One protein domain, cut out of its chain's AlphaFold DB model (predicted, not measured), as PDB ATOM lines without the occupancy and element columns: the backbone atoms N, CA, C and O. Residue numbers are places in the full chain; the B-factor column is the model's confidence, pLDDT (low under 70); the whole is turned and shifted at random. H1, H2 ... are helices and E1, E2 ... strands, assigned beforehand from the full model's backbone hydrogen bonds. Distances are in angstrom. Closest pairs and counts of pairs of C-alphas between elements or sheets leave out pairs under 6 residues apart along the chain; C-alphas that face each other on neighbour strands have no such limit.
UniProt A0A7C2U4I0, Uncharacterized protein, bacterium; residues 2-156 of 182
ATOM      1  N   PHE A   2      68.703  98.763  -0.449       93.56
ATOM      2  CA  PHE A   2      69.594  97.689   0.040       93.56
ATOM      3  C   PHE A   2      69.785  97.730   1.558       93.56
ATOM      4  O   PHE A   2      69.746  96.691   2.204       93.56
ATOM      5  N   GLN A   3      69.927  98.927   2.129       95.06
ATOM      6  CA  GLN A   3      70.068  99.085   3.575       95.06
ATOM      7  C   GLN A   3      68.829  98.568   4.315       95.06
ATOM      8  O   GLN A   3      68.922  97.671   5.144       95.06
ATOM      9  N   ASP A   4      67.657  99.051   3.912       94.00
ATOM     10  CA  ASP A   4      66.397  98.779   4.610       94.00
ATOM     11  C   ASP A   4      65.903  97.341   4.415       94.00
ATOM     12  O   ASP A   4      65.362  96.733   5.333       94.00
ATOM     13  N   HIS A   5      66.090  96.778   3.217       95.94
ATOM     14  CA  HIS A   5      65.508  95.482   2.863       95.94
ATOM     15  C   HIS A   5      66.494  94.321   2.920       95.94
ATOM     16  O   HIS A   5      66.044  93.189   3.055       95.94
ATOM     17  N   LEU A   6      67.806  94.566   2.853       96.38
ATOM     18  CA  LEU A   6      68.826  93.525   3.044       96.38
ATOM     19  C   LEU A   6      69.584  93.674   4.369       96.38
ATOM     20  O   LEU A   6      70.463  92.863   4.651       96.38
ATOM     21  N   GLY A   7      69.251  94.683   5.182       96.06
ATOM     22  CA  GLY A   7      69.869  94.923   6.487       96.06
ATOM     23  C   GLY A   7      71.314  95.414   6.406       96.06
ATOM     24  O   GLY A   7      72.080  95.196   7.341       96.06
ATOM     25  N   LEU A   8      71.707  96.028   5.285       96.75
ATOM     26  CA  LEU A   8      73.061  96.550   5.097       96.75
ATOM     27  C   LEU A   8      73.209  97.918   5.764       96.75
ATOM     28  O   LEU A   8      72.307  98.750   5.713       96.75
ATOM     29  N   ASN A   9      74.380  98.207   6.316       96.00
ATOM     30  CA  ASN A   9      74.703  99.569   6.731       96.00
ATOM     31  C   ASN A   9      75.153 100.439   5.527       96.00
ATOM     32  O   ASN A   9      75.453  99.907   4.450       96.00
ATOM     33  N   PRO A  10      75.236 101.778   5.676       93.94
ATOM     34  CA  PRO A  10      75.601 102.678   4.578       93.94
ATOM     35  C   PRO A  10      76.953 102.379   3.925       93.94
ATOM     36  O   PRO A  10      77.115 102.597   2.726       93.94
ATOM     37  N   THR A  11      77.924 101.892   4.695       92.75
ATOM     38  CA  THR A  11      79.265 101.561   4.198       92.75
ATOM     39  C   THR A  11      79.248 100.249   3.421       92.75
ATOM     40  O   THR A  11      79.869 100.155   2.368       92.75
ATOM     41  N   GLN A  12      78.493  99.256   3.893       94.81
ATOM     42  CA  GLN A  12      78.332  97.962   3.222       94.81
ATOM     43  C   GLN A  12      77.589  98.074   1.890       94.81
ATOM     44  O   GLN A  12      77.881  97.316   0.965       94.81
ATOM     45  N   ALA A  13      76.649  99.018   1.795       94.75
ATOM     46  CA  ALA A  13      75.860  99.266   0.593       94.75
ATOM     47  C   ALA A  13      76.611 100.062  -0.489       94.75
ATOM     48  O   ALA A  13      76.084 100.205  -1.589       94.75
ATOM     49  N   LYS A  14      77.811 100.580  -0.202       93.50
ATOM     50  CA  LYS A  14      78.642 101.335  -1.149       93.50
ATOM     51  C   LYS A  14      79.812 100.484  -1.629       93.50
ATOM     52  O   LYS A  14      80.363  99.684  -0.875       93.50
ATOM     53  N   TRP A  15      80.235 100.692  -2.872       94.31
ATOM     54  CA  TRP A  15      81.477 100.124  -3.385       94.31
ATOM     55  C   TRP A  15      82.377 101.218  -3.937       94.31
ATOM     56  O   TRP A  15      81.925 102.145  -4.607       94.31
ATOM     57  N   SER A  16      83.667 101.103  -3.639       92.44
ATOM     58  CA  SER A  16      84.690 101.988  -4.172       92.44
ATOM     59  C   SER A  16      86.044 101.305  -4.174       92.44
ATOM     60  O   SER A  16      86.301 100.470  -3.307       92.44
ATOM     61  N   TYR A  17      86.924 101.722  -5.071       90.62
ATOM     62  CA  TYR A  17      88.294 101.239  -5.158       90.62
ATOM     63  C   TYR A  17      89.238 102.358  -5.586       90.62
ATOM     64  O   TYR A  17      88.813 103.372  -6.139       90.62
ATOM     65  N   GLU A  18      90.525 102.174  -5.322       89.25
ATOM     66  CA  GLU A  18      91.575 103.069  -5.799       89.25
ATOM     67  C   GLU A  18      92.253 102.450  -7.020       89.25
ATOM     68  O   GLU A  18      92.511 101.247  -7.057       89.25
ATOM     69  N   THR A  19      92.563 103.276  -8.014       82.12
ATOM     70  CA  THR A  19      93.430 102.892  -9.133       82.12
ATOM     71  C   THR A  19      94.720 103.695  -9.071       82.12
ATOM     72  O   THR A  19      94.709 104.820  -8.590       82.12
ATOM     73  N   THR A  20      95.842 103.136  -9.522       80.50
ATOM     74  CA  THR A  20      97.123 103.858  -9.561       80.50
ATOM     75  C   THR A  20      97.359 104.362 -10.977       80.50
ATOM     76  O   THR A  20      97.457 103.568 -11.912       80.50
ATOM     77  N   THR A  21      97.447 105.680 -11.157       79.50
ATOM     78  CA  THR A  21      97.804 106.255 -12.457       79.50
ATOM     79  C   THR A  21      99.309 106.152 -12.702       79.50
ATOM     80  O   THR A  21     100.100 106.017 -11.768       79.50
ATOM     81  N   ARG A  22      99.729 106.283 -13.967       75.19
ATOM     82  CA  ARG A  22     101.156 106.339 -14.346       75.19
ATOM     83  C   ARG A  22     101.929 107.465 -13.644       75.19
ATOM     84  O   ARG A  22     103.136 107.363 -13.493       75.19
ATOM     85  N   GLU A  23     101.231 108.505 -13.200       78.88
ATOM     86  CA  GLU A  23     101.791 109.653 -12.473       78.88
ATOM     87  C   GLU A  23     101.753 109.472 -10.942       78.88
ATOM     88  O   GLU A  23     101.986 110.419 -10.198       78.88
ATOM     89  N   GLY A  24     101.396 108.281 -10.447       77.44
ATOM     90  CA  GLY A  24     101.338 107.973  -9.014       77.44
ATOM     91  C   GLY A  24     100.107 108.516  -8.281       77.44
ATOM     92  O   GLY A  24      99.989 108.331  -7.069       77.44
ATOM     93  N   ARG A  25      99.157 109.151  -8.983       80.38
ATOM     94  CA  ARG A  25      97.881 109.576  -8.384       80.38
ATOM     95  C   ARG A  25      97.014 108.349  -8.101       80.38
ATOM     96  O   ARG A  25      96.975 107.422  -8.908       80.38
ATOM     97  N   LYS A  26      96.285 108.374  -6.980       84.69
ATOM     98  CA  LYS A  26      95.361 107.306  -6.568       84.69
ATOM     99  C   LYS A  26      93.903 107.770  -6.565       84.69
ATOM    100  O   LYS A  26      93.338 107.984  -5.493       84.69
ATOM    101  N   PRO A  27      93.284 108.028  -7.731       86.50
ATOM    102  CA  PRO A  27      91.880 108.399  -7.756       86.50
ATOM    103  C   PRO A  27      91.016 107.254  -7.216       86.50
ATOM    104  O   PRO A  27      91.218 106.082  -7.546       86.50
ATOM    105  N   LYS A  28      90.040 107.631  -6.391       88.81
ATOM    106  CA  LYS A  28      89.010 106.741  -5.867       88.81
ATOM    107  C   LYS A  28      87.820 106.735  -6.821       88.81
ATOM    108  O   LYS A  28      87.238 107.784  -7.086       88.81
ATOM    109  N   LEU A  29      87.465 105.557  -7.313       88.75
ATOM    110  CA  LEU A  29      86.291 105.308  -8.145       88.75
ATOM    111  C   LEU A  29      85.216 104.626  -7.301       88.75
ATOM    112  O   LEU A  29      85.536 103.899  -6.360       88.75
ATOM    113  N   SER A  30      83.947 104.873  -7.607       88.69
ATOM    114  CA  SER A  30      82.809 104.304  -6.884       88.69
ATOM    115  C   SER A  30      81.670 103.954  -7.824       88.69
ATOM    116  O   SER A  30      81.494 104.628  -8.835       88.69
ATOM    117  N   LEU A  31      80.887 102.952  -7.433       90.38
ATOM    118  CA  LEU A  31      79.599 102.629  -8.044       90.38
ATOM    119  C   LEU A  31      78.473 102.875  -7.033       90.38
ATOM    120  O   LEU A  31      78.707 102.949  -5.821       90.38
ATOM    121  N   ASP A  32      77.252 102.986  -7.544       94.00
ATOM    122  CA  ASP A  32      76.070 103.408  -6.789       94.00
ATOM    123  C   ASP A  32      75.632 102.423  -5.698       94.00
ATOM    124  O   ASP A  32      74.968 102.816  -4.735       94.00
ATOM    125  N   GLY A  33      75.993 101.143  -5.821       95.69
ATOM    126  CA  GLY A  33      75.568 100.130  -4.863       95.69
ATOM    127  C   GLY A  33      76.460  98.902  -4.767       95.69
ATOM    128  O   GLY A  33      77.171  98.534  -5.701       95.69
ATOM    129  N   ARG A  34      76.367  98.219  -3.626       97.81
ATOM    130  CA  ARG A  34      77.003  96.929  -3.357       97.81
ATOM    131  C   ARG A  34      76.073  96.016  -2.579       97.81
ATOM    132  O   ARG A  34      75.426  96.444  -1.627       97.81
ATOM    133  N   ILE A  35      76.082  94.742  -2.945       98.12
ATOM    134  CA  ILE A  35      75.543  93.653  -2.139       98.12
ATOM    135  C   ILE A  35      76.655  92.625  -1.972       98.12
ATOM    136  O   ILE A  35      77.116  92.062  -2.958       98.12
ATOM    137  N   GLN A  36      77.068  92.355  -0.736       98.12
ATOM    138  CA  GLN A  36      77.997  91.275  -0.404       98.12
ATOM    139  C   GLN A  36      77.248  90.216   0.408       98.12
ATOM    140  O   GLN A  36      76.580  90.542   1.387       98.12
ATOM    141  N   LEU A  37      77.361  88.942   0.027       98.19
ATOM    142  CA  LEU A  37      76.586  87.852   0.634       98.19
ATOM    143  C   LEU A  37      76.818  87.736   2.145       98.19
ATOM    144  O   LEU A  37      75.872  87.528   2.905       98.19
ATOM    145  N   ALA A  38      78.067  87.906   2.580       97.88
ATOM    146  CA  ALA A  38      78.442  87.842   3.991       97.88
ATOM    147  C   ALA A  38      77.821  88.968   4.837       97.88
ATOM    148  O   ALA A  38      77.581  88.759   6.023       97.88
ATOM    149  N   ASP A  39      77.517  90.119   4.227       98.06
ATOM    150  CA  ASP A  39      76.958  91.281   4.925       98.06
ATOM    151  C   ASP A  39      75.438  91.163   5.150       98.06
ATOM    152  O   ASP A  39      74.902  91.854   6.009       98.06
ATOM    153  N   ILE A  40      74.733  90.285   4.420       98.19
ATOM    154  CA  ILE A  40      73.275  90.105   4.545       98.19
ATOM    155  C   ILE A  40      72.967  89.325   5.833       98.19
ATOM    156  O   ILE A  40      73.288  88.132   5.876       98.19
ATOM    157  N   PRO A  41      72.310  89.900   6.860       97.44
ATOM    158  CA  PRO A  41      72.099  89.212   8.139       97.44
ATOM    159  C   PRO A  41      71.103  88.049   8.035       97.44
ATOM    160  O   PRO A  41      71.286  86.992   8.637       97.44
ATOM    161  N   SER A  42      70.046  88.224   7.239       97.75
ATOM    162  CA  SER A  42      69.001  87.216   7.056       97.75
ATOM    163  C   SER A  42      69.491  86.054   6.193       97.75
ATOM    164  O   SER A  42      69.707  86.205   4.990       97.75
ATOM    165  N   LEU A  43      69.583  84.852   6.773       97.44
ATOM    166  CA  LEU A  43      69.972  83.635   6.043       97.44
ATOM    167  C   LEU A  43      69.044  83.332   4.862       97.44
ATOM    168  O   LEU A  43      69.502  82.877   3.813       97.44
ATOM    169  N   ARG A  44      67.740  83.603   5.010       97.19
ATOM    170  CA  ARG A  44      66.761  83.419   3.933       97.19
ATOM    171  C   ARG A  44      67.073  84.340   2.755       97.19
ATOM    172  O   ARG A  44      67.156  83.861   1.631       97.19
ATOM    173  N   GLN A  45      67.274  85.633   3.010       97.38
ATOM    174  CA  GLN A  45      67.594  86.593   1.950       97.38
ATOM    175  C   GLN A  45      68.968  86.324   1.345       97.38
ATOM    176  O   GLN A  45      69.108  86.359   0.128       97.38
ATOM    177  N   ARG A  46      69.960  85.960   2.163       98.31
ATOM    178  CA  ARG A  46      71.289  85.567   1.683       98.31
ATOM    179  C   ARG A  46      71.209  84.403   0.696       98.31
ATOM    180  O   ARG A  46      71.858  84.456  -0.342       98.31
ATOM    181  N   ARG A  47      70.383  83.387   0.974       98.06
ATOM    182  CA  ARG A  47      70.125  82.277   0.039       98.06
ATOM    183  C   ARG A  47      69.443  82.754  -1.243       98.06
ATOM    184  O   ARG A  47      69.861  82.338  -2.317       98.06
ATOM    185  N   THR A  48      68.448  83.637  -1.147       98.25
ATOM    186  CA  THR A  48      67.794  84.236  -2.325       98.25
ATOM    187  C   THR A  48      68.796  84.977  -3.210       98.25
ATOM    188  O   THR A  48      68.842  84.732  -4.412       98.25
ATOM    189  N   VAL A  49      69.627  85.842  -2.624       98.19
ATOM    190  CA  VAL A  49      70.633  86.622  -3.358       98.19
ATOM    191  C   VAL A  49      71.731  85.719  -3.917       98.19
ATOM    192  O   VAL A  49      72.114  85.889  -5.065       98.19
ATOM    193  N   SER A  50      72.212  84.737  -3.150       97.94
ATOM    194  CA  SER A  50      73.224  83.779  -3.616       97.94
ATOM    195  C   SER A  50      72.719  82.950  -4.796       97.94
ATOM    196  O   SER A  50      73.431  82.810  -5.786       97.94
ATOM    197  N   LYS A  51      71.473  82.467  -4.731       97.62
ATOM    198  CA  LYS A  51      70.841  81.760  -5.846       97.62
ATOM    199  C   LYS A  51      70.727  82.659  -7.079       97.62
ATOM    200  O   LYS A  51      71.136  82.250  -8.158       97.62
ATOM    201  N   TRP A  52      70.233  83.885  -6.906       98.19
ATOM    202  CA  TRP A  52      70.152  84.856  -7.998       98.19
ATOM    203  C   TRP A  52      71.519  85.163  -8.611       98.19
ATOM    204  O   TRP A  52      71.612  85.249  -9.826       98.19
ATOM    205  N   LEU A  53      72.574  85.284  -7.804       98.00
ATOM    206  CA  LEU A  53      73.927  85.566  -8.284       98.00
ATOM    207  C   LEU A  53      74.442  84.457  -9.211       98.00
ATOM    208  O   LEU A  53      74.974  84.751 -10.277       98.00
ATOM    209  N   ILE A  54      74.231  83.194  -8.828       96.81
ATOM    210  CA  ILE A  54      74.607  82.027  -9.638       96.81
ATOM    211  C   ILE A  54      73.774  81.976 -10.925       96.81
ATOM    212  O   ILE A  54      74.319  81.802 -12.010       96.81
ATOM    213  N   GLU A  55      72.456  82.159 -10.827       97.12
ATOM    214  CA  GLU A  55      71.571  82.137 -11.997       97.12
ATOM    215  C   GLU A  55      71.856  83.301 -12.962       97.12
ATOM    216  O   GLU A  55      71.834  83.106 -14.175       97.12
ATOM    217  N   ALA A  56      72.186  84.486 -12.443       97.75
ATOM    218  CA  ALA A  56      72.590  85.642 -13.237       97.75
ATOM    219  C   ALA A  56      73.937  85.414 -13.935       97.75
ATOM    220  O   ALA A  56      74.090  85.759 -15.103       97.75
ATOM    221  N   ALA A  57      74.903  84.809 -13.241       97.00
ATOM    222  CA  ALA A  57      76.186  84.452 -13.832       97.00
ATOM    223  C   ALA A  57      76.017  83.421 -14.960       97.00
ATOM    224  O   ALA A  57      76.576  83.597 -16.039       97.00
ATOM    225  N   ASN A  58      75.169  82.410 -14.754       95.62
ATOM    226  CA  ASN A  58      74.835  81.427 -15.785       95.62
ATOM    227  C   ASN A  58      74.109  82.060 -16.981       95.62
ATOM    228  O   ASN A  58      74.397  81.704 -18.118       95.62
ATOM    229  N   TYR A  59      73.199  83.013 -16.742       96.44
ATOM    230  CA  TYR A  59      72.531  83.778 -17.806       96.44
ATOM    231  C   TYR A  59      73.530  84.537 -18.690       96.44
ATOM    232  O   TYR A  59      73.304  84.683 -19.885       96.44
ATOM    233  N   LEU A  60      74.647  84.984 -18.112       96.44
ATOM    234  CA  LEU A  60      75.742  85.636 -18.829       96.44
ATOM    235  C   LEU A  60      76.773  84.644 -19.390       96.44
ATOM    236  O   LEU A  60      77.784  85.073 -19.940       96.44
ATOM    237  N   GLU A  61      76.557  83.333 -19.263       96.62
ATOM    238  CA  GLU A  61      77.504  82.290 -19.684       96.62
ATOM    239  C   GLU A  61      78.866  82.384 -18.970       96.62
ATOM    240  O   GLU A  61      79.920  82.072 -19.527       96.62
ATOM    241  N   ILE A  62      78.863  82.845 -17.720       96.25
ATOM    242  CA  ILE A  62      80.050  82.821 -16.866       96.25
ATOM    243  C   ILE A  62      80.270  81.383 -16.390       96.25
ATOM    244  O   ILE A  62      79.332  80.711 -15.962       96.25
ATOM    245  N   ALA A  63      81.521  80.921 -16.431       94.94
ATOM    246  CA  ALA A  63      81.895  79.586 -15.970       94.94
ATOM    247  C   ALA A  63      81.437  79.335 -14.521       94.94
ATOM    248  O   ALA A  63      81.529  80.218 -13.661       94.94
ATOM    249  N   THR A  64      80.970  78.117 -14.232       93.19
ATOM    250  CA  THR A  64      80.376  77.769 -12.926       93.19
ATOM    251  C   THR A  64      81.383  77.956 -11.784       93.19
ATOM    252  O   THR A  64      81.042  78.421 -10.695       93.19
ATOM    253  N   GLU A  65      82.654  77.663 -12.042       94.00
ATOM    254  CA  GLU A  65      83.768  77.832 -11.112       94.00
ATOM    255  C   GLU A  65      83.961  79.303 -10.731       94.00
ATOM    256  O   GLU A  65      84.227  79.615  -9.574       94.00
ATOM    257  N   VAL A  66      83.766  80.222 -11.682       93.69
ATOM    258  CA  VAL A  66      83.812  81.667 -11.423       93.69
ATOM    259  C   VAL A  66      82.546  82.110 -10.693       93.69
ATOM    260  O   VAL A  66      82.631  82.826  -9.697       93.69
ATOM    261  N   ALA A  67      81.371  81.652 -11.132       94.06
ATOM    262  CA  ALA A  67      80.088  82.014 -10.532       94.06
ATOM    263  C   ALA A  67      80.010  81.665  -9.034       94.06
ATOM    264  O   ALA A  67      79.483  82.439  -8.235       94.06
ATOM    265  N   THR A  68      80.567  80.517  -8.641       92.75
ATOM    266  CA  THR A  68      80.535  80.018  -7.254       92.75
ATOM    267  C   THR A  68      81.448  80.778  -6.291       92.75
ATOM    268  O   THR A  68      81.198  80.754  -5.086       92.75
ATOM    269  N   VAL A  69      82.470  81.484  -6.790       94.62
ATOM    270  CA  VAL A  69      83.401  82.269  -5.956       94.62
ATOM    271  C   VAL A  69      83.040  83.754  -5.862       94.62
ATOM    272  O   VAL A  69      83.698  84.504  -5.133       94.62
ATOM    273  N   LEU A  70      81.992  84.201  -6.561       97.62
ATOM    274  CA  LEU A  70      81.514  85.577  -6.466       97.62
ATOM    275  C   LEU A  70      81.025  85.887  -5.042       97.62
ATOM    276  O   LEU A  70      80.160  85.220  -4.477       97.62
ATOM    277  N   LYS A  71      81.555  86.967  -4.465       97.88
ATOM    278  CA  LYS A  71      81.224  87.457  -3.116       97.88
ATOM    279  C   LYS A  71      79.877  88.177  -3.078       97.88
ATOM    280  O   LYS A  71      79.317  88.385  -1.997       97.88
ATOM    281  N   GLY A  72      79.385  88.605  -4.235       98.25
ATOM    282  CA  GLY A  72      78.176  89.400  -4.375       98.25
ATOM    283  C   GLY A  72      78.145  90.175  -5.688       98.25
ATOM    284  O   GLY A  72      78.745  89.748  -6.672       98.25
ATOM    285  N   ALA A  73      77.476  91.327  -5.687       98.38
ATOM    286  CA  ALA A  73      77.310  92.178  -6.858       98.38
ATOM    287  C   ALA A  73      77.538  93.667  -6.551       98.38
ATOM    288  O   ALA A  73      77.325  94.122  -5.423       98.38
ATOM    289  N   VAL A  74      77.946  94.424  -7.569       98.19
ATOM    290  CA  VAL A  74      78.075  95.892  -7.533       98.19
ATOM    291  C   VAL A  74      77.221  96.513  -8.628       98.19
ATOM    292  O   VAL A  74      77.029  95.908  -9.678       98.19
ATOM    293  N   PHE A  75      76.682  97.701  -8.368       97.38
ATOM    294  CA  PHE A  75      75.590  98.269  -9.150       97.38
ATOM    295  C   PHE A  75      75.914  99.684  -9.609       97.38
ATOM    296  O   PHE A  75      76.198 100.534  -8.770       97.38
ATOM    297  N   GLU A  76      75.787  99.933 -10.907       94.50
ATOM    298  CA  GLU A  76      75.669 101.274 -11.488       94.50
ATOM    299  C   GLU A  76      74.194 101.535 -11.810       94.50
ATOM    300  O   GLU A  76      73.553 100.729 -12.482       94.50
ATOM    301  N   ILE A  77      73.636 102.649 -11.352       93.69
ATOM    302  CA  ILE A  77      72.227 103.002 -11.510       93.69
ATOM    303  C   ILE A  77      72.096 104.160 -12.498       93.69
ATOM    304  O   ILE A  77      72.721 105.214 -12.399       93.69
ATOM    305  N   ARG A  78      71.215 103.981 -13.477       92.25
ATOM    306  CA  ARG A  78      70.923 104.947 -14.533       92.25
ATOM    307  C   ARG A  78      69.411 105.118 -14.661       92.25
ATOM    308  O   ARG A  78      68.654 104.151 -14.647       92.25
ATOM    309  N   GLN A  79      68.947 106.352 -14.855       90.38
ATOM    310  CA  GLN A  79      67.544 106.595 -15.221       90.38
ATOM    311  C   GLN A  79      67.249 106.061 -16.635       90.38
ATOM    312  O   GLN A  79      66.238 105.399 -16.867       90.38
ATOM    313  N   GLY A  80      68.180 106.295 -17.554       89.50
ATOM    314  CA  GLY A  80      68.245 105.785 -18.919       89.50
ATOM    315  C   GLY A  80      69.693 105.878 -19.404       89.50
ATOM    316  O   GLY A  80      70.487 106.639 -18.841       89.50
ATOM    317  N   TYR A  81      70.054 105.120 -20.434       83.12
ATOM    318  CA  TYR A  81      71.394 105.112 -21.014       83.12
ATOM    319  C   TYR A  81      71.345 105.612 -22.463       83.12
ATOM    320  O   TYR A  81      70.998 104.879 -23.383       83.12
ATOM    321  N   LYS A  82      71.686 106.891 -22.665       76.50
ATOM    322  CA  LYS A  82      71.642 107.564 -23.982       76.50
ATOM    323  C   LYS A  82      73.019 107.948 -24.533       76.50
ATOM    324  O   LYS A  82      73.120 108.522 -25.610       76.50
ATOM    325  N   SER A  83      74.083 107.691 -23.777       74.19
ATOM    326  CA  SER A  83      75.419 108.196 -24.090       74.19
ATOM    327  C   SER A  83      76.148 107.293 -25.085       74.19
ATOM    328  O   SER A  83      76.649 106.239 -24.705       74.19
ATOM    329  N   LYS A  84      76.297 107.736 -26.338       78.06
ATOM    330  CA  LYS A  84      77.224 107.110 -27.306       78.06
ATOM    331  C   LYS A  84      78.680 107.578 -27.148       78.06
ATOM    332  O   LYS A  84      79.538 107.202 -27.937       78.06
ATOM    333  N   ASP A  85      78.969 108.386 -26.123       84.44
ATOM    334  CA  ASP A  85      80.332 108.811 -25.801       84.44
ATOM    335  C   ASP A  85      81.208 107.609 -25.416       84.44
ATOM    336  O   ASP A  85      80.978 106.932 -24.408       84.44
ATOM    337  N   SER A  86      82.227 107.350 -26.236       82.94
ATOM    338  CA  SER A  86      83.106 106.188 -26.096       82.94
ATOM    339  C   SER A  86      83.940 106.231 -24.817       82.94
ATOM    340  O   SER A  86      84.243 105.176 -24.257       82.94
ATOM    341  N   LYS A  87      84.271 107.426 -24.305       85.88
ATOM    342  CA  LYS A  87      85.014 107.573 -23.044       85.88
ATOM    343  C   LYS A  87      84.193 107.050 -21.871       85.88
ATOM    344  O   LYS A  87      84.712 106.256 -21.089       85.88
ATOM    345  N   ARG A  88      82.916 107.437 -21.778       85.94
ATOM    346  CA  ARG A  88      82.008 106.939 -20.735       85.94
ATOM    347  C   ARG A  88      81.846 105.423 -20.798       85.94
ATOM    348  O   ARG A  88      81.982 104.762 -19.775       85.94
ATOM    349  N   GLN A  89      81.635 104.869 -21.990       89.06
ATOM    350  CA  GLN A  89      81.474 103.422 -22.144       89.06
ATOM    351  C   GLN A  89      82.737 102.647 -21.753       89.06
ATOM    352  O   GLN A  89      82.644 101.615 -21.098       89.06
ATOM    353  N   ASN A  90      83.921 103.148 -22.116       90.38
ATOM    354  CA  ASN A  90      85.184 102.517 -21.733       90.38
ATOM    355  C   ASN A  90      85.423 102.582 -20.219       90.38
ATOM    356  O   ASN A  90      85.968 101.642 -19.650       90.38
ATOM    357  N   ALA A  91      85.006 103.668 -19.560       88.81
ATOM    358  CA  ALA A  91      85.068 103.771 -18.104       88.81
ATOM    359  C   ALA A  91      84.126 102.764 -17.423       88.81
ATOM    360  O   ALA A  91      84.538 102.086 -16.484       88.81
ATOM    361  N   ASP A  92      82.902 102.617 -17.937       90.25
ATOM    362  CA  ASP A  92      81.929 101.626 -17.468       90.25
ATOM    363  C   ASP A  92      82.498 100.187 -17.587       90.25
ATOM    364  O   ASP A  92      82.503  99.437 -16.610       90.25
ATOM    365  N   ILE A  93      83.110  99.835 -18.726       91.94
ATOM    366  CA  ILE A  93      83.763  98.525 -18.937       91.94
ATOM    367  C   ILE A  93      84.986  98.334 -18.022       91.94
ATOM    368  O   ILE A  93      85.197  97.258 -17.464       91.94
ATOM    369  N   ALA A  94      85.794  99.371 -17.796       91.94
ATOM    370  CA  ALA A  94      86.921  99.280 -16.866       91.94
ATOM    371  C   ALA A  94      86.462  99.041 -15.411       91.94
ATOM    372  O   ALA A  94      87.085  98.266 -14.673       91.94
ATOM    373  N   ASN A  95      85.349  99.662 -15.006       91.50
ATOM    374  CA  ASN A  95      84.714  99.400 -13.713       91.50
ATOM    375  C   ASN A  95      84.211  97.949 -13.634       91.50
ATOM    376  O   ASN A  95      84.424  97.292 -12.613       91.50
ATOM    377  N   ALA A  96      83.614  97.427 -14.714       93.38
ATOM    378  CA  ALA A  96      83.191  96.030 -14.838       93.38
ATOM    379  C   ALA A  96      84.324  95.044 -14.556       93.38
ATOM    380  O   ALA A  96      84.217  94.186 -13.679       93.38
ATOM    381  N   ALA A  97      85.434  95.209 -15.276       93.94
ATOM    382  CA  ALA A  97      86.603  94.353 -15.147       93.94
ATOM    383  C   ALA A  97      87.186  94.416 -13.728       93.94
ATOM    384  O   ALA A  97      87.595  93.399 -13.162       93.94
ATOM    385  N   THR A  98      87.177  95.603 -13.113       95.12
ATOM    386  CA  THR A  98      87.647  95.770 -11.734       95.12
ATOM    387  C   THR A  98      86.721  95.102 -10.715       95.12
ATOM    388  O   THR A  98      87.190  94.519  -9.739       95.12
ATOM    389  N   ALA A  99      85.406  95.147 -10.925       95.88
ATOM    390  CA  ALA A  99      84.463  94.435 -10.071       95.88
ATOM    391  C   ALA A  99      84.717  92.921 -10.106       95.88
ATOM    392  O   ALA A  99      84.834  92.297  -9.046       95.88
ATOM    393  N   TYR A 100      84.902  92.358 -11.304       95.69
ATOM    394  CA  TYR A 100      85.234  90.945 -11.475       95.69
ATOM    395  C   TYR A 100      86.540  90.562 -10.783       95.69
ATOM    396  O   TYR A 100      86.562  89.582 -10.038       95.69
ATOM    397  N   SER A 101      87.604  91.353 -10.947       94.62
ATOM    398  CA  SER A 101      88.890  91.073 -10.291       94.62
ATOM    399  C   SER A 101      88.806  91.128  -8.759       94.62
ATOM    400  O   SER A 101      89.585  90.471  -8.069       94.62
ATOM    401  N   GLN A 102      87.826  91.848  -8.208       95.88
ATOM    402  CA  GLN A 102      87.538  91.879  -6.771       95.88
ATOM    403  C   GLN A 102      86.528  90.811  -6.310       95.88
ATOM    404  O   GLN A 102      86.294  90.667  -5.099       95.88
ATOM    405  N   GLY A 103      85.984  90.022  -7.239       96.69
ATOM    406  CA  GLY A 103      85.044  88.933  -6.985       96.69
ATOM    407  C   GLY A 103      83.583  89.376  -6.894       96.69
ATOM    408  O   GLY A 103      82.826  88.776  -6.134       96.69
ATOM    409  N   TYR A 104      83.184  90.425  -7.613       98.19
ATOM    410  CA  TYR A 104      81.795  90.882  -7.692       98.19
ATOM    411  C   TYR A 104      81.251  90.748  -9.109       98.19
ATOM    412  O   TYR A 104      81.946  91.083 -10.062       98.19
ATOM    413  N   LEU A 105      79.987  90.328  -9.229       98.25
ATOM    414  CA  LEU A 105      79.226  90.456 -10.468       98.25
ATOM    415  C   LEU A 105      78.855  91.926 -10.653       98.25
ATOM    416  O   LEU A 105      78.139  92.484  -9.813       98.25
ATOM    417  N   PRO A 106      79.306  92.582 -11.714       97.88
ATOM    418  CA  PRO A 106      78.866  93.933 -11.963       97.88
ATOM    419  C   PRO A 106      77.521  93.975 -12.705       97.88
ATOM    420  O   PRO A 106      77.223  93.163 -13.585       97.88
ATOM    421  N   VAL A 107      76.691  94.935 -12.309       97.88
ATOM    422  CA  VAL A 107      75.303  95.074 -12.745       97.88
ATOM    423  C   VAL A 107      75.041  96.526 -13.112       97.88
ATOM    424  O   VAL A 107      75.300  97.427 -12.316       97.88
ATOM    425  N   VAL A 108      74.456  96.761 -14.280       95.69
ATOM    426  CA  VAL A 108      73.870  98.056 -14.620       95.69
ATOM    427  C   VAL A 108      72.357  97.986 -14.445       95.69
ATOM    428  O   VAL A 108      71.676  97.102 -14.962       95.69
ATOM    429  N   VAL A 109      71.825  98.928 -13.678       96.12
ATOM    430  CA  VAL A 109      70.403  99.089 -13.405       96.12
ATOM    431  C   VAL A 109      69.906 100.282 -14.196       96.12
ATOM    432  O   VAL A 109      70.241 101.422 -13.891       96.12
ATOM    433  N   VAL A 110      69.066 100.030 -15.189       95.69
ATOM    434  CA  VAL A 110      68.353 101.057 -15.941       95.69
ATOM    435  C   VAL A 110      66.907 101.086 -15.449       95.69
ATOM    436  O   VAL A 110      66.195 100.081 -15.488       95.69
ATOM    437  N   LEU A 111      66.475 102.236 -14.923       94.44
ATOM    438  CA  LEU A 111      65.122 102.409 -14.372       94.44
ATOM    439  C   LEU A 111      64.042 102.484 -15.464       94.44
ATOM    440  O   LEU A 111      62.876 102.186 -15.203       94.44
ATOM    441  N   SER A 112      64.428 102.879 -16.676       92.75
ATOM    442  CA  SER A 112      63.592 102.881 -17.877       92.75
ATOM    443  C   SER A 112      63.983 101.752 -18.834       92.75
ATOM    444  O   SER A 112      64.949 101.024 -18.612       92.75
ATOM    445  N   GLU A 113      63.243 101.611 -19.928       90.75
ATOM    446  CA  GLU A 113      63.601 100.697 -21.020       90.75
ATOM    447  C   GLU A 113      64.682 101.279 -21.949       90.75
ATOM    448  O   GLU A 113      65.110 100.631 -22.898       90.75
ATOM    449  N   GLN A 114      65.131 102.513 -21.694       87.12
ATOM    450  CA  GLN A 114      66.000 103.252 -22.603       87.12
ATOM    451  C   GLN A 114      67.468 102.862 -22.414       87.12
ATOM    452  O   GLN A 114      68.157 103.420 -21.560       87.12
ATOM    453  N   ILE A 115      67.948 101.950 -23.254       89.81
ATOM    454  CA  ILE A 115      69.363 101.703 -23.545       89.81
ATOM    455  C   ILE A 115      69.489 101.376 -25.036       89.81
ATOM    456  O   ILE A 115      68.653 100.664 -25.587       89.81
ATOM    457  N   ASP A 116      70.492 101.944 -25.697       91.44
ATOM    458  CA  ASP A 116      70.797 101.633 -27.095       91.44
ATOM    459  C   ASP A 116      71.260 100.172 -27.222       91.44
ATOM    460  O   ASP A 116      72.043  99.701 -26.394       91.44
ATOM    461  N   ASN A 117      70.758  99.449 -28.229       90.44
ATOM    462  CA  ASN A 117      71.008  98.011 -28.359       90.44
ATOM    463  C   ASN A 117      72.492  97.697 -28.568       90.44
ATOM    464  O   ASN A 117      72.972  96.751 -27.953       90.44
ATOM    465  N   ASP A 118      73.222  98.519 -29.325       90.62
ATOM    466  CA  ASP A 118      74.654  98.309 -29.567       90.62
ATOM    467  C   ASP A 118      75.448  98.421 -28.254       90.62
ATOM    468  O   ASP A 118      76.392  97.676 -27.997       90.62
ATOM    469  N   ILE A 119      75.045  99.352 -27.380       90.81
ATOM    470  CA  ILE A 119      75.657  99.523 -26.055       90.81
ATOM    471  C   ILE A 119      75.301  98.349 -25.147       90.81
ATOM    472  O   ILE A 119      76.161  97.854 -24.420       90.81
ATOM    473  N   ALA A 120      74.042  97.912 -25.173       92.75
ATOM    474  CA  ALA A 120      73.608  96.779 -24.372       92.75
ATOM    475  C   ALA A 120      74.348  95.496 -24.768       92.75
ATOM    476  O   ALA A 120      74.902  94.832 -23.899       92.75
ATOM    477  N   GLU A 121      74.439  95.206 -26.065       93.19
ATOM    478  CA  GLU A 121      75.191  94.067 -26.591       93.19
ATOM    479  C   GLU A 121      76.667  94.154 -26.191       93.19
ATOM    480  O   GLU A 121      77.243  93.191 -25.686       93.19
ATOM    481  N   ARG A 122      77.277  95.338 -26.321       92.88
ATOM    482  CA  ARG A 122      78.660  95.565 -25.888       92.88
ATOM    483  C   ARG A 122      78.867  95.241 -24.408       92.88
ATOM    484  O   ARG A 122      79.879  94.647 -24.056       92.88
ATOM    485  N   TYR A 123      77.947  95.639 -23.538       94.56
ATOM    486  CA  TYR A 123      78.043  95.367 -22.103       94.56
ATOM    487  C   TYR A 123      77.781  93.898 -21.769       94.56
ATOM    488  O   TYR A 123      78.517  93.315 -20.979       94.56
ATOM    489  N   GLU A 124      76.795  93.270 -22.402       94.56
ATOM    490  CA  GLU A 124      76.519  91.840 -22.227       94.56
ATOM    491  C   GLU A 124      77.716  90.980 -22.676       94.56
ATOM    492  O   GLU A 124      78.080  90.027 -21.982       94.56
ATOM    493  N   ASN A 125      78.413  91.376 -23.749       94.50
ATOM    494  CA  ASN A 125      79.653  90.737 -24.204       94.50
ATOM    495  C   ASN A 125      80.796  90.838 -23.177       94.50
ATOM    496  O   ASN A 125      81.565  89.891 -23.019       94.50
ATOM    497  N   GLU A 126      80.857  91.929 -22.412       95.31
ATOM    498  CA  GLU A 126      81.773  92.118 -21.271       95.31
ATOM    499  C   GLU A 126      81.242  91.486 -19.969       95.31
ATOM    500  O   GLU A 126      81.735  91.753 -18.868       95.31
ATOM    501  N   LYS A 127      80.210  90.641 -20.079       96.31
ATOM    502  CA  LYS A 127      79.563  89.942 -18.966       96.31
ATOM    503  C   LYS A 127      79.000  90.910 -17.922       96.31
ATOM    504  O   LYS A 127      79.006  90.623 -16.729       96.31
ATOM    505  N   TRP A 128      78.497  92.067 -18.347       95.69
ATOM    506  CA  TRP A 128      77.709  92.957 -17.494       95.69
ATOM    507  C   TRP A 128      76.254  92.517 -17.452       95.69
ATOM    508  O   TRP A 128      75.609  92.387 -18.489       95.69
ATOM    509  N   LEU A 129      75.704  92.342 -16.247       97.56
ATOM    510  CA  LEU A 129      74.273  92.097 -16.119       97.56
ATOM    511  C   LEU A 129      73.511  93.405 -16.348       97.56
ATOM    512  O   LEU A 129      73.700  94.366 -15.601       97.56
ATOM    513  N   ILE A 130      72.614  93.430 -17.332       96.88
ATOM    514  CA  ILE A 130      71.776  94.598 -17.623       96.88
ATOM    515  C   ILE A 130      70.359  94.358 -17.117       96.88
ATOM    516  O   ILE A 130      69.601  93.563 -17.670       96.88
ATOM    517  N   LEU A 131      69.966  95.112 -16.094       97.44
ATOM    518  CA  LEU A 131      68.585  95.177 -15.634       97.44
ATOM    519  C   LEU A 131      67.910  96.397 -16.261       97.44
ATOM    520  O   LEU A 131      68.373  97.521 -16.092       97.44
ATOM    521  N   ARG A 132      66.815  96.189 -16.991       96.19
ATOM    522  CA  ARG A 132      66.053  97.241 -17.678       96.19
ATOM    523  C   ARG A 132      64.723  97.506 -16.981       96.19
ATOM    524  O   ARG A 132      64.211  96.677 -16.227       96.19
ATOM    525  N   GLY A 133      64.124  98.658 -17.255       95.44
ATOM    526  CA  GLY A 133      62.883  99.136 -16.640       95.44
ATOM    527  C   GLY A 133      61.599  98.397 -17.039       95.44
ATOM    528  O   GLY A 133      60.527  98.987 -16.964       95.44
ATOM    529  N   HIS A 134      61.668  97.130 -17.448       92.94
ATOM    530  CA  HIS A 134      60.480  96.333 -17.751       92.94
ATOM    531  C   HIS A 134      59.708  96.002 -16.467       92.94
ATOM    532  O   HIS A 134      60.299  95.548 -15.486       92.94
ATOM    533  N   LEU A 135      58.384  96.181 -16.455       90.44
ATOM    534  CA  LEU A 135      57.542  95.846 -15.290       90.44
ATOM    535  C   LEU A 135      57.360  94.328 -15.097       90.44
ATOM    536  O   LEU A 135      57.090  93.852 -13.991       90.44
ATOM    537  N   SER A 136      57.518  93.566 -16.177       88.06
ATOM    538  CA  SER A 136      57.469  92.107 -16.218       88.06
ATOM    539  C   SER A 136      58.838  91.513 -16.553       88.06
ATOM    540  O   SER A 136      59.750  92.216 -16.978       88.06
ATOM    541  N   GLY A 137      58.975  90.197 -16.381       90.88
ATOM    542  CA  GLY A 137      60.172  89.452 -16.772       90.88
ATOM    543  C   GLY A 137      60.914  88.793 -15.610       90.88
ATOM    544  O   GLY A 137      60.383  88.616 -14.501       90.88
ATOM    545  N   SER A 138      62.140  88.371 -15.904       95.88
ATOM    546  CA  SER A 138      63.047  87.711 -14.965       95.88
ATOM    547  C   SER A 138      63.834  88.739 -14.131       95.88
ATOM    548  O   SER A 138      64.022  89.877 -14.567       95.88
ATOM    549  N   PRO A 139      64.341  88.368 -12.939       97.25
ATOM    550  CA  PRO A 139      65.232  89.229 -12.153       97.25
ATOM    551  C   PRO A 139      66.641  89.384 -12.766       97.25
ATOM    552  O   PRO A 139      67.507  89.976 -12.125       97.25
ATOM    553  N   PHE A 140      66.878  88.848 -13.967       95.88
ATOM    554  CA  PHE A 140      68.124  88.995 -14.734       95.88
ATOM    555  C   PHE A 140      67.995  90.021 -15.863       95.88
ATOM    556  O   PHE A 140      68.991  90.413 -16.449       95.88
ATOM    557  N   GLN A 141      66.767  90.455 -16.157       95.12
ATOM    558  CA  GLN A 141      66.458  91.378 -17.252       95.12
ATOM    559  C   GLN A 141      65.665  92.595 -16.776       95.12
ATOM    560  O   GLN A 141      65.715  93.648 -17.401       95.12
ATOM    561  N   SER A 142      64.909  92.467 -15.679       97.56
ATOM    562  CA  SER A 142      64.033  93.521 -15.169       97.56
ATOM    563  C   SER A 142      64.515  94.055 -13.822       97.56
ATOM    564  O   SER A 142      64.576  93.328 -12.826       97.56
ATOM    565  N   THR A 143      64.759  95.365 -13.777       97.44
ATOM    566  CA  THR A 143      65.055  96.132 -12.560       97.44
ATOM    567  C   THR A 143      63.959  95.952 -11.512       97.44
ATOM    568  O   THR A 143      64.235  95.710 -10.334       97.44
ATOM    569  N   TYR A 144      62.695  96.016 -11.936       97.56
ATOM    570  CA  TYR A 144      61.550  95.905 -11.036       97.56
ATOM    571  C   TYR A 144      61.336  94.467 -10.542       97.56
ATOM    572  O   TYR A 144      61.000  94.258  -9.374       97.56
ATOM    573  N   ALA A 145      61.597  93.458 -11.381       98.06
ATOM    574  CA  ALA A 145      61.570  92.061 -10.961       98.06
ATOM    575  C   ALA A 145      62.701  91.741  -9.974       98.06
ATOM    576  O   ALA A 145      62.439  91.076  -8.969       98.06
ATOM    577  N   PHE A 146      63.918  92.238 -10.220       98.31
ATOM    578  CA  PHE A 146      65.052  92.121  -9.301       98.31
ATOM    579  C   PHE A 146      64.732  92.752  -7.943       98.31
ATOM    580  O   PHE A 146      64.805  92.085  -6.912       98.31
ATOM    581  N   SER A 147      64.294  94.013  -7.942       97.94
ATOM    582  CA  SER A 147      63.946  94.741  -6.721       97.94
ATOM    583  C   SER A 147      62.894  93.983  -5.899       97.94
ATOM    584  O   SER A 147      63.110  93.673  -4.725       97.94
ATOM    585  N   ARG A 148      61.802  93.546  -6.535       97.44
ATOM    586  CA  ARG A 148      60.717  92.855  -5.831       97.44
ATOM    587  C   ARG A 148      61.106  91.467  -5.333       97.44
ATOM    588  O   ARG A 148      60.782  91.118  -4.203       97.44
ATOM    589  N   ARG A 149      61.747  90.652  -6.175       97.25
ATOM    590  CA  ARG A 149      61.955  89.219  -5.893       97.25
ATOM    591  C   ARG A 149      63.256  88.931  -5.154       97.25
ATOM    592  O   ARG A 149      63.300  87.972  -4.390       97.25
ATOM    593  N   ILE A 150      64.296  89.727  -5.395       98.06
ATOM    594  CA  ILE A 150      65.637  89.494  -4.849       98.06
ATOM    595  C   ILE A 150      65.895  90.404  -3.658       98.06
ATOM    596  O   ILE A 150      66.307  89.927  -2.602       98.06
ATOM    597  N   VAL A 151      65.599  91.696  -3.804       97.44
ATOM    598  CA  VAL A 151      65.782  92.660  -2.713       97.44
ATOM    599  C   VAL A 151      64.622  92.600  -1.718       97.44
ATOM    600  O   VAL A 151      64.824  92.811  -0.526       97.44
ATOM    601  N   GLY A 152      63.419  92.251  -2.180       96.56
ATOM    602  CA  GLY A 152      62.216  92.186  -1.347       96.56
ATOM    603  C   GLY A 152      61.475  93.519  -1.245       96.56
ATOM    604  O   GLY A 152      60.742  93.734  -0.282       96.56
ATOM    605  N   TYR A 153      61.667  94.413  -2.219       96.69
ATOM    606  CA  TYR A 153      61.012  95.718  -2.271       96.69
ATOM    607  C   TYR A 153      60.285  95.922  -3.595       96.69
ATOM    608  O   TYR A 153      60.872  95.787  -4.662       96.69
ATOM    609  N   ASP A 154      59.000  96.269  -3.556       96.44
ATOM    610  CA  ASP A 154      58.243  96.535  -4.780       96.44
ATOM    611  C   ASP A 154      58.436  97.990  -5.234       96.44
ATOM    612  O   ASP A 154      57.615  98.870  -4.972       96.44
ATOM    613  N   LEU A 155      59.562  98.240  -5.909       95.69
ATOM    614  CA  LEU A 155      59.921  99.570  -6.406       95.69
ATOM    615  C   LEU A 155      58.909 100.114  -7.429       95.69
ATOM    616  O   LEU A 155      58.644 101.315  -7.445       95.69
ATOM    617  N   ALA A 156      58.318  99.248  -8.258       95.00
ATOM    618  CA  ALA A 156      57.292  99.662  -9.213       95.00
ATOM    619  C   ALA A 156      56.041 100.153  -8.478       95.00
ATOM    620  O   ALA A 156      55.553 101.252  -8.747       95.00
TER     621      ALA A 156
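AT A GLANCE: This is residues 2 to 156 of the 182 residues of an uncharacterized protein of bacterium (UniProt A0A7C2U4I0). A twisted sheet of four strands, E3 E4 E5 E6, makes the core and has helices over both of its faces, H2 and H6 over one, H4 and H5 over the other: three layers. A hairpin, E1 and E2, makes an arm from the E3 edge of this body and runs toward Glu 23 at one far end of the longest axis, while H1 and H3 lie at the body's periphery. The printed part has 155 residues, with six named helices and six named strands in the order H1 E1 E2 E3 H2 H3 E4 H4 E5 H5 E6 H6. The class is mixed, helices and strands, and the large sheet, order E3 E4 E5 E6, is mixed too. The whole is compact, with a radius of gyration of the C-alphas of 15.2 A and spans of 46 by 32 by 30 A.

HOW THE PARTS SIT: Start at the sheet: E3, residues 33 to 36, E4, residues 72 to 78, E5, residues 104 to 110, and E6, residues 129 to 131. It is twisted, with C-alphas up to 4.1 A off its best plane. E3 and E4 are antiparallel; find N 35 and O 73 within hydrogen-bond range at 2.8 A. E4 and E5 are parallel, with N 107 and O 74 at 2.8 A, and so are E5 and E6, with N 108 and O 129 at 2.8 A. H2, residues 43 to 59, lies over E3, E4 and E5 at a height over the sheet of 9.9 A and runs across the strands, at 71 degrees to E3 on the local plane. On the same face, H6, residues 143 to 151, touches residues 45 to 52 of H2 alone, at a steep tilt of 41 degrees, opposite ways; the closest C-alphas are those of Val 49 and Ile 150, 6.0 A apart. On the opposite face, H4, residues 86 to 101, runs along the strands, at 4 degrees to E5 on the local plane; C-alphas 96 and 106 are the closest, 5.6 A apart. H5, residues 117 to 125, is on the sheet too and close to H4 but not clearly touching it, C-alphas 93 and 123 being closest at 7.3 A. E4, H4, E5 and E5, H5, E6 are strand-helix-strand units, two parallel neighbour strands with a helix between, each with a right-handed crossover. H3, residues 64 to 69, forms a helical hairpin with H2, the closest C-alphas, 54 and 67, being 5.6 A apart. H1, residues 2 to 6, only grazes the sheet and only just touches H6, with 3 pairs of C-alphas within 8 A; His 5 and Val 151 are closest at 6.3 A. E1, residues 15 to 18, and E2, residues 28 to 31, form an antiparallel hairpin, with N 17 and O 29 at 2.9 A; E2 runs on into E3 at 83 degrees. Every O i to N i+4 pair is within hydrogen-bond range in H1, H2, H4, H5 and H6, but 1 of 2 in H3.

IN THESE COORDINATES: Find C-alpha 72 at (78.176, 89.400, -4.375); from there E4 runs 19.9 A to residue 78, and E5 measures 18.8 A. H2 runs 24.0 A from C-alpha 43 at (69.972, 83.635, 6.043), and H4 measures 22.6 A. H6 ends at C-alpha 151, (65.782, 92.660, -2.713).

THE WHOLE: The C-alphas of Glu 23 and Ser 136 are the two farthest apart, at 47.8 A. The printed part has no cut, and its one long link, of 11 residues, joins E6 to H6. Its mean pLDDT is 93.5, and no printed residue is under 70.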